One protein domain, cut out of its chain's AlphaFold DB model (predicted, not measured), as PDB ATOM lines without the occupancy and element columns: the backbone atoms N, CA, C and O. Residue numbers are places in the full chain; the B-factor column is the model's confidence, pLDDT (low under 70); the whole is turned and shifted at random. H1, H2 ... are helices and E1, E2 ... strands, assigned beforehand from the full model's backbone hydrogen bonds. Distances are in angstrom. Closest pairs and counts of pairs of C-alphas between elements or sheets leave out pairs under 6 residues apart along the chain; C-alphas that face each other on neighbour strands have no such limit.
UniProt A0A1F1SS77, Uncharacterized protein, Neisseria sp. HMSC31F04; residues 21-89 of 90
ATOM      1  N   LEU A  21     -33.810 -27.697  36.392       94.38
ATOM      2  CA  LEU A  21     -32.692 -28.613  36.218       94.38
ATOM      3  C   LEU A  21     -32.723 -29.148  34.788       94.38
ATOM      4  O   LEU A  21     -33.783 -29.572  34.324       94.38
ATOM      5  N   LEU A  22     -31.580 -29.138  34.109       96.25
ATOM      6  CA  LEU A  22     -31.389 -29.829  32.832       96.25
ATOM      7  C   LEU A  22     -30.657 -31.148  33.085       96.25
ATOM      8  O   LEU A  22     -29.649 -31.166  33.790       96.25
ATOM      9  N   ALA A  23     -31.141 -32.228  32.483       96.00
ATOM     10  CA  ALA A  23     -30.470 -33.522  32.448       96.00
ATOM     11  C   ALA A  23     -30.499 -34.100  31.029       96.00
ATOM     12  O   ALA A  23     -31.452 -33.865  30.284       96.00
ATOM     13  N   VAL A  24     -29.473 -34.873  30.681       95.00
ATOM     14  CA  VAL A  24     -29.345 -35.571  29.395       95.00
ATOM     15  C   VAL A  24     -29.384 -37.072  29.644       95.00
ATOM     16  O   VAL A  24     -28.770 -37.562  30.590       95.00
ATOM     17  N   GLY A  25     -30.164 -37.781  28.836       93.31
ATOM     18  CA  GLY A  25     -30.315 -39.227  28.873       93.31
ATOM     19  C   GLY A  25     -29.338 -39.894  27.918       93.31
ATOM     20  O   GLY A  25     -29.294 -39.551  26.741       93.31
ATOM     21  N   TYR A  26     -28.599 -40.871  28.430       89.69
ATOM     22  CA  TYR A  26     -27.730 -41.739  27.648       89.69
ATOM     23  C   TYR A  26     -28.325 -43.139  27.627       89.69
ATOM     24  O   TYR A  26     -28.726 -43.653  28.676       89.69
ATOM     25  N   GLU A  27     -28.393 -43.734  26.443       89.31
ATOM     26  CA  GLU A  27     -28.825 -45.116  26.282       89.31
ATOM     27  C   GLU A  27     -27.860 -46.064  27.010       89.31
ATOM     28  O   GLU A  27     -26.641 -45.873  27.019       89.31
ATOM     29  N   GLN A  28     -28.421 -47.071  27.667       86.06
ATOM     30  CA  GLN A  28     -27.722 -48.174  28.306       86.06
ATOM     31  C   GLN A  28     -28.396 -49.485  27.903       86.06
ATOM     32  O   GLN A  28     -29.617 -49.541  27.749       86.06
ATOM     33  N   GLU A  29     -27.603 -50.546  27.758       84.62
ATOM     34  CA  GLU A  29     -28.124 -51.889  27.505       84.62
ATOM     35  C   GLU A  29     -28.524 -52.594  28.815       84.62
ATOM     36  O   GLU A  29     -27.768 -52.538  29.791       84.62
ATOM     37  N   PRO A  30     -29.675 -53.302  28.849       83.62
ATOM     38  CA  PRO A  30     -30.722 -53.359  27.815       83.62
ATOM     39  C   PRO A  30     -31.520 -52.044  27.753       83.62
ATOM     40  O   PRO A  30     -31.580 -51.371  28.774       83.62
ATOM     41  N   LEU A  31     -32.141 -51.725  26.599       83.25
ATOM     42  CA  LEU A  31     -32.833 -50.463  26.230       83.25
ATOM     43  C   LEU A  31     -33.405 -49.647  27.412       83.25
ATOM     44  O   LEU A  31     -34.610 -49.625  27.678       83.25
ATOM     45  N   THR A  32     -32.526 -48.950  28.119       88.56
ATOM     46  CA  THR A  32     -32.815 -48.108  29.279       88.56
ATOM     47  C   THR A  32     -32.052 -46.807  29.116       88.56
ATOM     48  O   THR A  32     -31.063 -46.738  28.395       88.56
ATOM     49  N   TYR A  33     -32.517 -45.745  29.770       88.06
ATOM     50  CA  TYR A  33     -31.848 -44.450  29.708       88.06
ATOM     51  C   TYR A  33     -31.365 -44.048  31.088       88.06
ATOM     52  O   TYR A  33     -32.152 -43.916  32.031       88.06
ATOM     53  N   ARG A  34     -30.062 -43.797  31.192       90.06
ATOM     54  CA  ARG A  34     -29.472 -43.174  32.367       90.06
ATOM     55  C   ARG A  34     -29.402 -41.674  32.144       90.06
ATOM     56  O   ARG A  34     -28.645 -41.193  31.304       90.06
ATOM     57  N   TYR A  35     -30.165 -40.936  32.937       92.62
ATOM     58  CA  TYR A  35     -30.095 -39.482  32.950       92.62
ATOM     59  C   TYR A  35     -28.955 -39.002  33.838       92.62
ATOM     60  O   TYR A  35     -28.831 -39.427  34.985       92.62
ATOM     61  N   GLN A  36     -28.151 -38.094  33.302       92.31
ATOM     62  CA  GLN A  36     -27.115 -37.381  34.032       92.31
ATOM     63  C   GLN A  36     -27.489 -35.909  34.098       92.31
ATOM     64  O   GLN A  36     -27.901 -35.315  33.095       92.31
ATOM     65  N   ALA A  37     -27.357 -35.311  35.277       94.88
ATOM     66  CA  ALA A  37     -27.635 -33.895  35.422       94.88
ATOM     67  C   ALA A  37     -26.562 -33.071  34.693       94.88
ATOM     68  O   ALA A  37     -25.367 -33.360  34.770       94.88
ATOM     69  N   VAL A  38     -27.004 -32.051  33.965       94.94
ATOM     70  CA  VAL A  38     -26.136 -31.087  33.278       94.94
ATOM     71  C   VAL A  38     -25.918 -29.863  34.155       94.94
ATOM     72  O   VAL A  38     -24.811 -29.341  34.224       94.94
ATOM     73  N   GLY A  39     -26.973 -29.388  34.820       94.69
ATOM     74  CA  GLY A  39     -26.875 -28.231  35.699       94.69
ATOM     75  C   GLY A  39     -28.219 -27.702  36.186       94.69
ATOM     76  O   GLY A  39     -29.288 -28.089  35.701       94.69
ATOM     77  N   LEU A  40     -28.133 -26.780  37.143       93.75
ATOM     78  CA  LEU A  40     -29.241 -25.958  37.616       93.75
ATOM     79  C   LEU A  40     -29.214 -24.611  36.893       93.75
ATOM     80  O   LEU A  40     -28.173 -23.969  36.792       93.75
ATOM     81  N   PHE A  41     -30.376 -24.172  36.428       93.19
ATOM     82  CA  PHE A  41     -30.551 -22.935  35.681       93.19
ATOM     83  C   PHE A  41     -31.611 -22.073  36.356       93.19
ATOM     84  O   PHE A  41     -32.631 -22.598  36.812       93.19
ATOM     85  N   PRO A  42     -31.441 -20.746  36.387       89.31
ATOM     86  CA  PRO A  42     -32.421 -19.849  36.994       89.31
ATOM     87  C   PRO A  42     -33.711 -19.741  36.164       89.31
ATOM     88  O   PRO A  42     -34.745 -19.336  36.695       89.31
ATOM     89  N   SER A  43     -33.688 -20.129  34.881       90.56
ATOM     90  CA  SER A  43     -34.863 -20.134  34.008       90.56
ATOM     91  C   SER A  43     -34.829 -21.246  32.952       90.56
ATOM     92  O   SER A  43     -33.767 -21.668  32.489       90.56
ATOM     93  N   LYS A  44     -36.013 -21.669  32.485       91.69
ATOM     94  CA  LYS A  44     -36.156 -22.616  31.363       91.69
ATOM     95  C   LYS A  44     -35.511 -22.110  30.069       91.69
ATOM     96  O   LYS A  44     -35.058 -22.914  29.261       91.69
ATOM     97  N   ALA A  45     -35.486 -20.794  29.854       92.94
ATOM     98  CA  ALA A  45     -34.858 -20.197  28.680       92.94
ATOM     99  C   ALA A  45     -33.342 -20.442  28.671       92.94
ATOM    100  O   ALA A  45     -32.790 -20.822  27.643       92.94
ATOM    101  N   GLU A  46     -32.685 -20.301  29.820       94.19
ATOM    102  CA  GLU A  46     -31.253 -20.574  29.953       94.19
ATOM    103  C   GLU A  46     -30.933 -22.063  29.830       94.19
ATOM    104  O   GLU A  46     -30.019 -22.420  29.091       94.19
ATOM    105  N   ALA A  47     -31.745 -22.939  30.435       95.31
ATOM    106  CA  ALA A  47     -31.604 -24.382  30.236       95.31
ATOM    107  C   ALA A  47     -31.732 -24.772  28.752       95.31
ATOM    108  O   ALA A  47     -30.960 -25.584  28.252       95.31
ATOM    109  N   LYS A  48     -32.671 -24.158  28.016       95.12
ATOM    110  CA  LYS A  48     -32.820 -24.376  26.569       95.12
ATOM    111  C   LYS A  48     -31.633 -23.865  25.759       95.12
ATOM    112  O   LYS A  48     -31.263 -24.515  24.790       95.12
ATOM    113  N   ARG A  49     -31.044 -22.724  26.131       96.06
ATOM    114  CA  ARG A  49     -29.818 -22.233  25.483       96.06
ATOM    115  C   ARG A  49     -28.678 -23.229  25.660       96.06
ATOM    116  O   ARG A  49     -28.048 -23.587  24.674       96.06
ATOM    117  N   ARG A  50     -28.485 -23.739  26.881       96.25
ATOM    118  CA  ARG A  50     -27.467 -24.764  27.133       96.25
ATOM    119  C   ARG A  50     -27.749 -26.058  26.371       96.25
ATOM    120  O   ARG A  50     -26.832 -26.646  25.815       96.25
ATOM    121  N   LEU A  51     -29.007 -26.488  26.311       95.50
ATOM    122  CA  LEU A  51     -29.400 -27.639  25.503       95.50
ATOM    123  C   LEU A  51     -29.079 -27.429  24.018       95.50
ATOM    124  O   LEU A  51     -28.573 -28.351  23.400       95.50
ATOM    125  N   ALA A  52     -29.326 -26.239  23.463       95.31
ATOM    126  CA  ALA A  52     -29.026 -25.943  22.062       95.31
ATOM    127  C   ALA A  52     -27.532 -26.114  21.739       95.31
ATOM    128  O   ALA A  52     -27.195 -26.688  20.706       95.31
ATOM    129  N   GLU A  53     -26.651 -25.672  22.644       95.19
ATOM    130  CA  GLU A  53     -25.201 -25.887  22.539       95.19
ATOM    131  C   GLU A  53     -24.861 -27.384  22.530       95.19
ATOM    132  O   GLU A  53     -24.147 -27.844  21.646       95.19
ATOM    133  N   LEU A  54     -25.441 -28.163  23.450       93.12
ATOM    134  CA  LEU A  54     -25.229 -29.615  23.511       93.12
ATOM    135  C   LEU A  54     -25.759 -30.330  22.261       93.12
ATOM    136  O   LEU A  54     -25.116 -31.242  21.751       93.12
ATOM    137  N   THR A  55     -26.912 -29.907  21.738       92.62
ATOM    138  CA  THR A  55     -27.503 -30.513  20.538       92.62
ATOM    139  C   THR A  55     -26.765 -30.150  19.254       92.62
ATOM    140  O   THR A  55     -26.872 -30.873  18.270       92.62
ATOM    141  N   ALA A  56     -26.006 -29.051  19.245       92.50
ATOM    142  CA  ALA A  56     -25.130 -28.730  18.121       92.50
ATOM    143  C   ALA A  56     -23.967 -29.730  18.011       92.50
ATOM    144  O   ALA A  56     -23.532 -30.043  16.907       92.50
ATOM    145  N   GLU A  57     -23.496 -30.251  19.147       88.38
ATOM    146  CA  GLU A  57     -22.457 -31.284  19.208       88.38
ATOM    147  C   GLU A  57     -23.037 -32.700  19.071       88.38
ATOM    148  O   GLU A  57     -22.390 -33.589  18.523       88.38
ATOM    149  N   THR A  58     -24.255 -32.942  19.565       87.19
ATOM    150  CA  THR A  58     -24.937 -34.241  19.478       87.19
ATOM    151  C   THR A  58     -26.432 -34.043  19.183       87.19
ATOM    152  O   THR A  58     -27.206 -33.758  20.095       87.19
ATOM    153  N   PRO A  59     -26.880 -34.183  17.924       83.25
ATOM    154  CA  PRO A  59     -28.231 -33.781  17.518       83.25
ATOM    155  C   PRO A  59     -29.361 -34.639  18.110       83.25
ATOM    156  O   PRO A  59     -30.458 -34.126  18.321       83.25
ATOM    157  N   ASP A  60     -29.088 -35.900  18.451       86.50
ATOM    158  CA  ASP A  60     -30.102 -36.874  18.888       86.50
ATOM    159  C   ASP A  60     -30.168 -37.057  20.419       86.50
ATOM    160  O   ASP A  60     -30.533 -38.117  20.927       86.50
ATOM    161  N   LEU A  61     -29.801 -36.028  21.191       89.25
ATOM    162  CA  LEU A  61     -29.822 -36.108  22.654       89.25
ATOM    163  C   LEU A  61     -31.247 -36.195  23.211       89.25
ATOM    164  O   LEU A  61     -32.068 -35.291  23.045       89.25
ATOM    165  N   LEU A  62     -31.499 -37.234  24.010       93.19
ATOM    166  CA  LEU A  62     -32.652 -37.280  24.901       93.19
ATOM    167  C   LEU A  62     -32.401 -36.362  26.103       93.19
ATOM    168  O   LEU A  62     -31.337 -36.409  26.717       93.19
ATOM    169  N   PHE A  63     -33.377 -35.540  26.491       94.25
ATOM    170  CA  PHE A  63     -33.191 -34.581  27.584       94.25
ATOM    171  C   PHE A  63     -34.442 -34.394  28.446       94.25
ATOM    172  O   PHE A  63     -35.567 -34.668  28.031       94.25
ATOM    173  N   LEU A  64     -34.233 -33.871  29.655       94.38
ATOM    174  CA  LEU A  64     -35.276 -33.429  30.579       94.38
ATOM    175  C   LEU A  64     -34.970 -32.010  31.057       94.38
ATOM    176  O   LEU A  64     -33.861 -31.734  31.506       94.38
ATOM    177  N   ILE A  65     -35.972 -31.126  31.018       94.25
ATOM    178  CA  ILE A  65     -35.939 -29.837  31.722       94.25
ATOM    179  C   ILE A  65     -37.024 -29.864  32.793       94.25
ATOM    180  O   ILE A  65     -38.215 -29.833  32.482       94.25
ATOM    181  N   LEU A  66     -36.601 -29.917  34.052       91.75
ATOM    182  CA  LEU A  66     -37.478 -30.038  35.209       91.75
ATOM    183  C   LEU A  66     -37.578 -28.689  35.914       91.75
ATOM    184  O   LEU A  66     -36.617 -28.239  36.534       91.75
ATOM    185  N   GLU A  67     -38.727 -28.024  35.825       89.12
ATOM    186  CA  GLU A  67     -38.985 -26.802  36.593       89.12
ATOM    187  C   GLU A  67     -39.274 -27.154  38.052       89.12
ATOM    188  O   GLU A  67     -40.075 -28.043  38.344       89.12
ATOM    189  N   SER A  68     -38.650 -26.437  38.984       79.50
ATOM    190  CA  SER A  68     -39.053 -26.510  40.384       79.50
ATOM    191  C   SER A  68     -40.235 -25.567  40.617       79.50
ATOM    192  O   SER A  68     -40.213 -24.399  40.223       79.50
ATOM    193  N   GLU A  69     -41.291 -26.061  41.265       72.69
ATOM    194  CA  GLU A  69     -42.377 -25.223  41.780       72.69
ATOM    195  C   GLU A  69     -42.208 -25.040  43.293       72.69
ATOM    196  O   GLU A  69     -42.853 -25.741  44.071       72.69
ATOM    197  N   PRO A  70     -41.378 -24.085  43.754       60.38
ATOM    198  CA  PRO A  70     -41.131 -23.903  45.186       60.38
ATOM    199  C   PRO A  70     -42.407 -23.570  45.978       60.38
ATOM    200  O   PRO A  70     -42.494 -23.859  47.165       60.38
ATOM    201  N   ARG A  71     -43.436 -23.016  45.319       62.22
ATOM    202  CA  ARG A  71     -44.711 -22.630  45.947       62.22
ATOM    203  C   ARG A  71     -45.582 -23.807  46.399       62.22
ATOM    204  O   ARG A  71     -46.509 -23.577  47.164       62.22
ATOM    205  N   LYS A  72     -45.315 -25.033  45.936       62.03
ATOM    206  CA  LYS A  72     -46.052 -26.239  46.355       62.03
ATOM    207  C   LYS A  72     -45.344 -27.035  47.456       62.03
ATOM    208  O   LYS A  72     -45.814 -28.106  47.809       62.03
ATOM    209  N   GLY A  73     -44.241 -26.522  48.006       59.09
ATOM    210  CA  GLY A  73     -43.554 -27.096  49.171       59.09
ATOM    211  C   GLY A  73     -42.757 -28.375  48.897       59.09
ATOM    212  O   GLY A  73     -41.754 -28.602  49.563       59.09
ATOM    213  N   GLU A  74     -43.122 -29.160  47.883       64.75
ATOM    214  CA  GLU A  74     -42.462 -30.425  47.572       64.75
ATOM    215  C   GLU A  74     -41.836 -30.392  46.170       64.75
ATOM    216  O   GLU A  74     -42.506 -30.187  45.154       64.75
ATOM    217  N   ARG A  75     -40.508 -30.560  46.108       73.38
ATOM    218  CA  ARG A  75     -39.807 -30.789  44.837       73.38
ATOM    219  C   ARG A  75     -40.096 -32.218  44.394       73.38
ATOM    220  O   ARG A  75     -40.013 -33.136  45.203       73.38
ATOM    221  N   ALA A  76     -40.365 -32.422  43.105       80.69
ATOM    222  CA  ALA A  76     -40.516 -33.770  42.565       80.69
ATOM    223  C   ALA A  76     -39.282 -34.624  42.910       80.69
ATOM    224  O   ALA A  76     -38.150 -34.163  42.748       80.69
ATOM    225  N   ALA A  77     -39.481 -35.872  43.339       86.19
ATOM    226  CA  ALA A  77     -38.386 -36.748  43.771       86.19
ATOM    227  C   ALA A  77     -37.277 -36.893  42.709       86.19
ATOM    228  O   ALA A  77     -36.093 -36.928  43.038       86.19
ATOM    229  N   VAL A  78     -37.650 -36.912  41.424       87.25
ATOM    230  CA  VAL A  78     -36.704 -36.938  40.295       87.25
ATOM    231  C   VAL A  78     -35.821 -35.687  40.230       87.25
ATOM    232  O   VAL A  78     -34.630 -35.800  39.958       87.25
ATOM    233  N   TYR A  79     -36.365 -34.508  40.550       89.44
ATOM    234  CA  TYR A  79     -35.594 -33.267  40.623       89.44
ATOM    235  C   TYR A  79     -34.553 -33.353  41.740       89.44
ATOM    236  O   TYR A  79     -33.395 -33.022  41.519       89.44
ATOM    237  N   GLY A  80     -34.950 -33.828  42.927       88.31
ATOM    238  CA  GLY A  80     -34.036 -33.993  44.061       88.31
ATOM    239  C   GLY A  80     -32.888 -34.959  43.761       88.31
ATOM    240  O   GLY A  80     -31.733 -34.620  43.994       88.31
ATOM    241  N   LYS A  81     -33.192 -36.126  43.173       89.50
ATOM    242  CA  LYS A  81     -32.180 -37.127  42.795       89.50
ATOM    243  C   LYS A  81     -31.158 -36.584  41.795       89.50
ATOM    244  O   LYS A  81     -29.965 -36.789  41.976       89.50
ATOM    245  N   LEU A  82     -31.619 -35.887  40.757       91.56
ATOM    246  CA  LEU A  82     -30.732 -35.311  39.744       91.56
ATOM    247  C   LEU A  82     -29.965 -34.092  40.270       91.56
ATOM    248  O   LEU A  82     -28.835 -33.867  39.863       91.56
ATOM    249  N   ALA A  83     -30.545 -33.306  41.178       89.88
ATOM    250  CA  ALA A  83     -29.824 -32.200  41.802       89.88
ATOM    251  C   ALA A  83     -28.677 -32.711  42.690       89.88
ATOM    252  O   ALA A  83     -27.577 -32.176  42.615       89.88
ATOM    253  N   ALA A  84     -28.898 -33.790  43.448       87.94
ATOM    254  CA  ALA A  84     -27.849 -34.426  44.247       87.94
ATOM    255  C   ALA A  84     -26.697 -34.991  43.386       87.94
ATOM    256  O   ALA A  84     -25.545 -34.947  43.809       87.94
ATOM    257  N   ASP A  85     -26.977 -35.460  42.160       85.31
ATOM    258  CA  ASP A  85     -25.939 -35.880  41.196       85.31
ATOM    259  C   ASP A  85     -24.981 -34.740  40.814       85.31
ATOM    260  O   ASP A  85     -23.840 -34.997  40.444       85.31
ATOM    261  N   LEU A  86     -25.415 -33.478  40.908       85.62
ATOM    262  CA  LEU A  86     -24.546 -32.321  40.671       85.62
ATOM    263  C   LEU A  86     -23.652 -32.012  41.877       85.62
ATOM    264  O   LEU A  86     -22.523 -31.573  41.689       85.62
ATOM    265  N   GLU A  87     -24.146 -32.236  43.095       78.69
ATOM    266  CA  GLU A  87     -23.419 -31.956  44.344       78.69
ATOM    267  C   GLU A  87     -22.343 -33.012  44.647       78.69
ATOM    268  O   GLU A  87     -21.364 -32.716  45.325       78.69
ATOM    269  N   GLY A  88     -22.507 -34.238  44.139       65.88
ATOM    270  CA  GLY A  88     -21.576 -35.353  44.343       65.88
ATOM    271  C   GLY A  88     -20.420 -35.449  43.339       65.88
ATOM    272  O   GLY A  88     -19.689 -36.440  43.371       65.88
ATOM    273  N   ARG A  89     -20.260 -34.483  42.424       60.34
ATOM    274  CA  ARG A  89     -19.141 -34.468  41.466       60.34
ATOM    275  C   ARG A  89     -17.915 -33.790  42.103       60.34
ATOM    276  O   ARG A  89     -18.099 -32.749  42.728       60.34
TER     277      ARG A  89
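What this domain is: This is residues 21 to 89 of the 90 residues of an uncharacterized protein of Neisseria sp. HMSC31F04 (UniProt A0A1F1SS77). A small, strongly twisted sheet of three strands forms the middle layer of three, with helix H1 packed along the strands on one face and helix H2 laid across them on the other. The E1-E2 hairpin makes one long side of the sheet, E3 lines the other side of E1, and residues 69 to 74 stick out as a free loop before H2. The printed part has 69 residues with two named helices and three named strands, in the order E1, E2, H1, E3, H2; the sheet runs E2, E1, E3 and is antiparallel throughout, and the class is mixed, helices and strands. The whole is compact, with a radius of gyration of the C-alphas of 12.7 A and spans of 35 by 28 by 21 A.

How they stand to each other: Start with E1, residues 21 to 28, the inner strand, which forms a hairpin with E2, residues 32 to 41, through a tight link. They are antiparallel at 159 degrees; look for N 26 and O 34, 2.9 A apart and within hydrogen-bond range. Next comes H1, residues 44 to 57, on the sheet at a height of 9.1 A. It lies over E1, and only just not over E2, on which 2 of its C-alphas fall; it runs along the strands, at 23 degrees to E1 on the local plane. Its closest C-alphas to E1 are those of Ala 47 and Leu 22, 6.0 A apart. E3, residues 62 to 67, is antiparallel to E1 at 153 degrees, with N 23 and O 64 at 2.9 A, within hydrogen-bond range. E2, H1 and E3 make a split strand-helix-strand unit, two strands running the same way with E1 between them, and its crossover is right-handed. H2, residues 77 to 87, is on the opposite face from H1 at a height of 8.2 A, over E1 and, only just, E2, on which 3 of its C-alphas fall. It runs across the strands, at 88 degrees to E1 on the local plane, and its closest C-alphas to E2 are those of Leu 82 and Ala 37, 5.5 A apart. H1 and H2 are apart. O i to N i+4 pairs are within hydrogen-bond range in 9 of 10 cases in H1 and 6 of 7 in H2.

Where its parts are: Find C-alpha 21 at (-32.692, -28.613, 36.218), where E1 begins its 21.7 A; E2 then covers 26.1 A. From C-alpha 44 at (-36.156, -22.616, 31.363), H1 runs 20.3 A. E3 spans 16.9 A, and H2 runs 15.7 A to C-alpha 87 at (-23.419, -31.956, 44.344).

The domain as a whole: The C-alphas farthest apart, those of Glu 29 and Arg 71, are 38.4 A apart. The printed part has no cut and no long link. Mean pLDDT of the printed part is 87.1; look for values under 70 at residues 70 to 74 and 88 to 89.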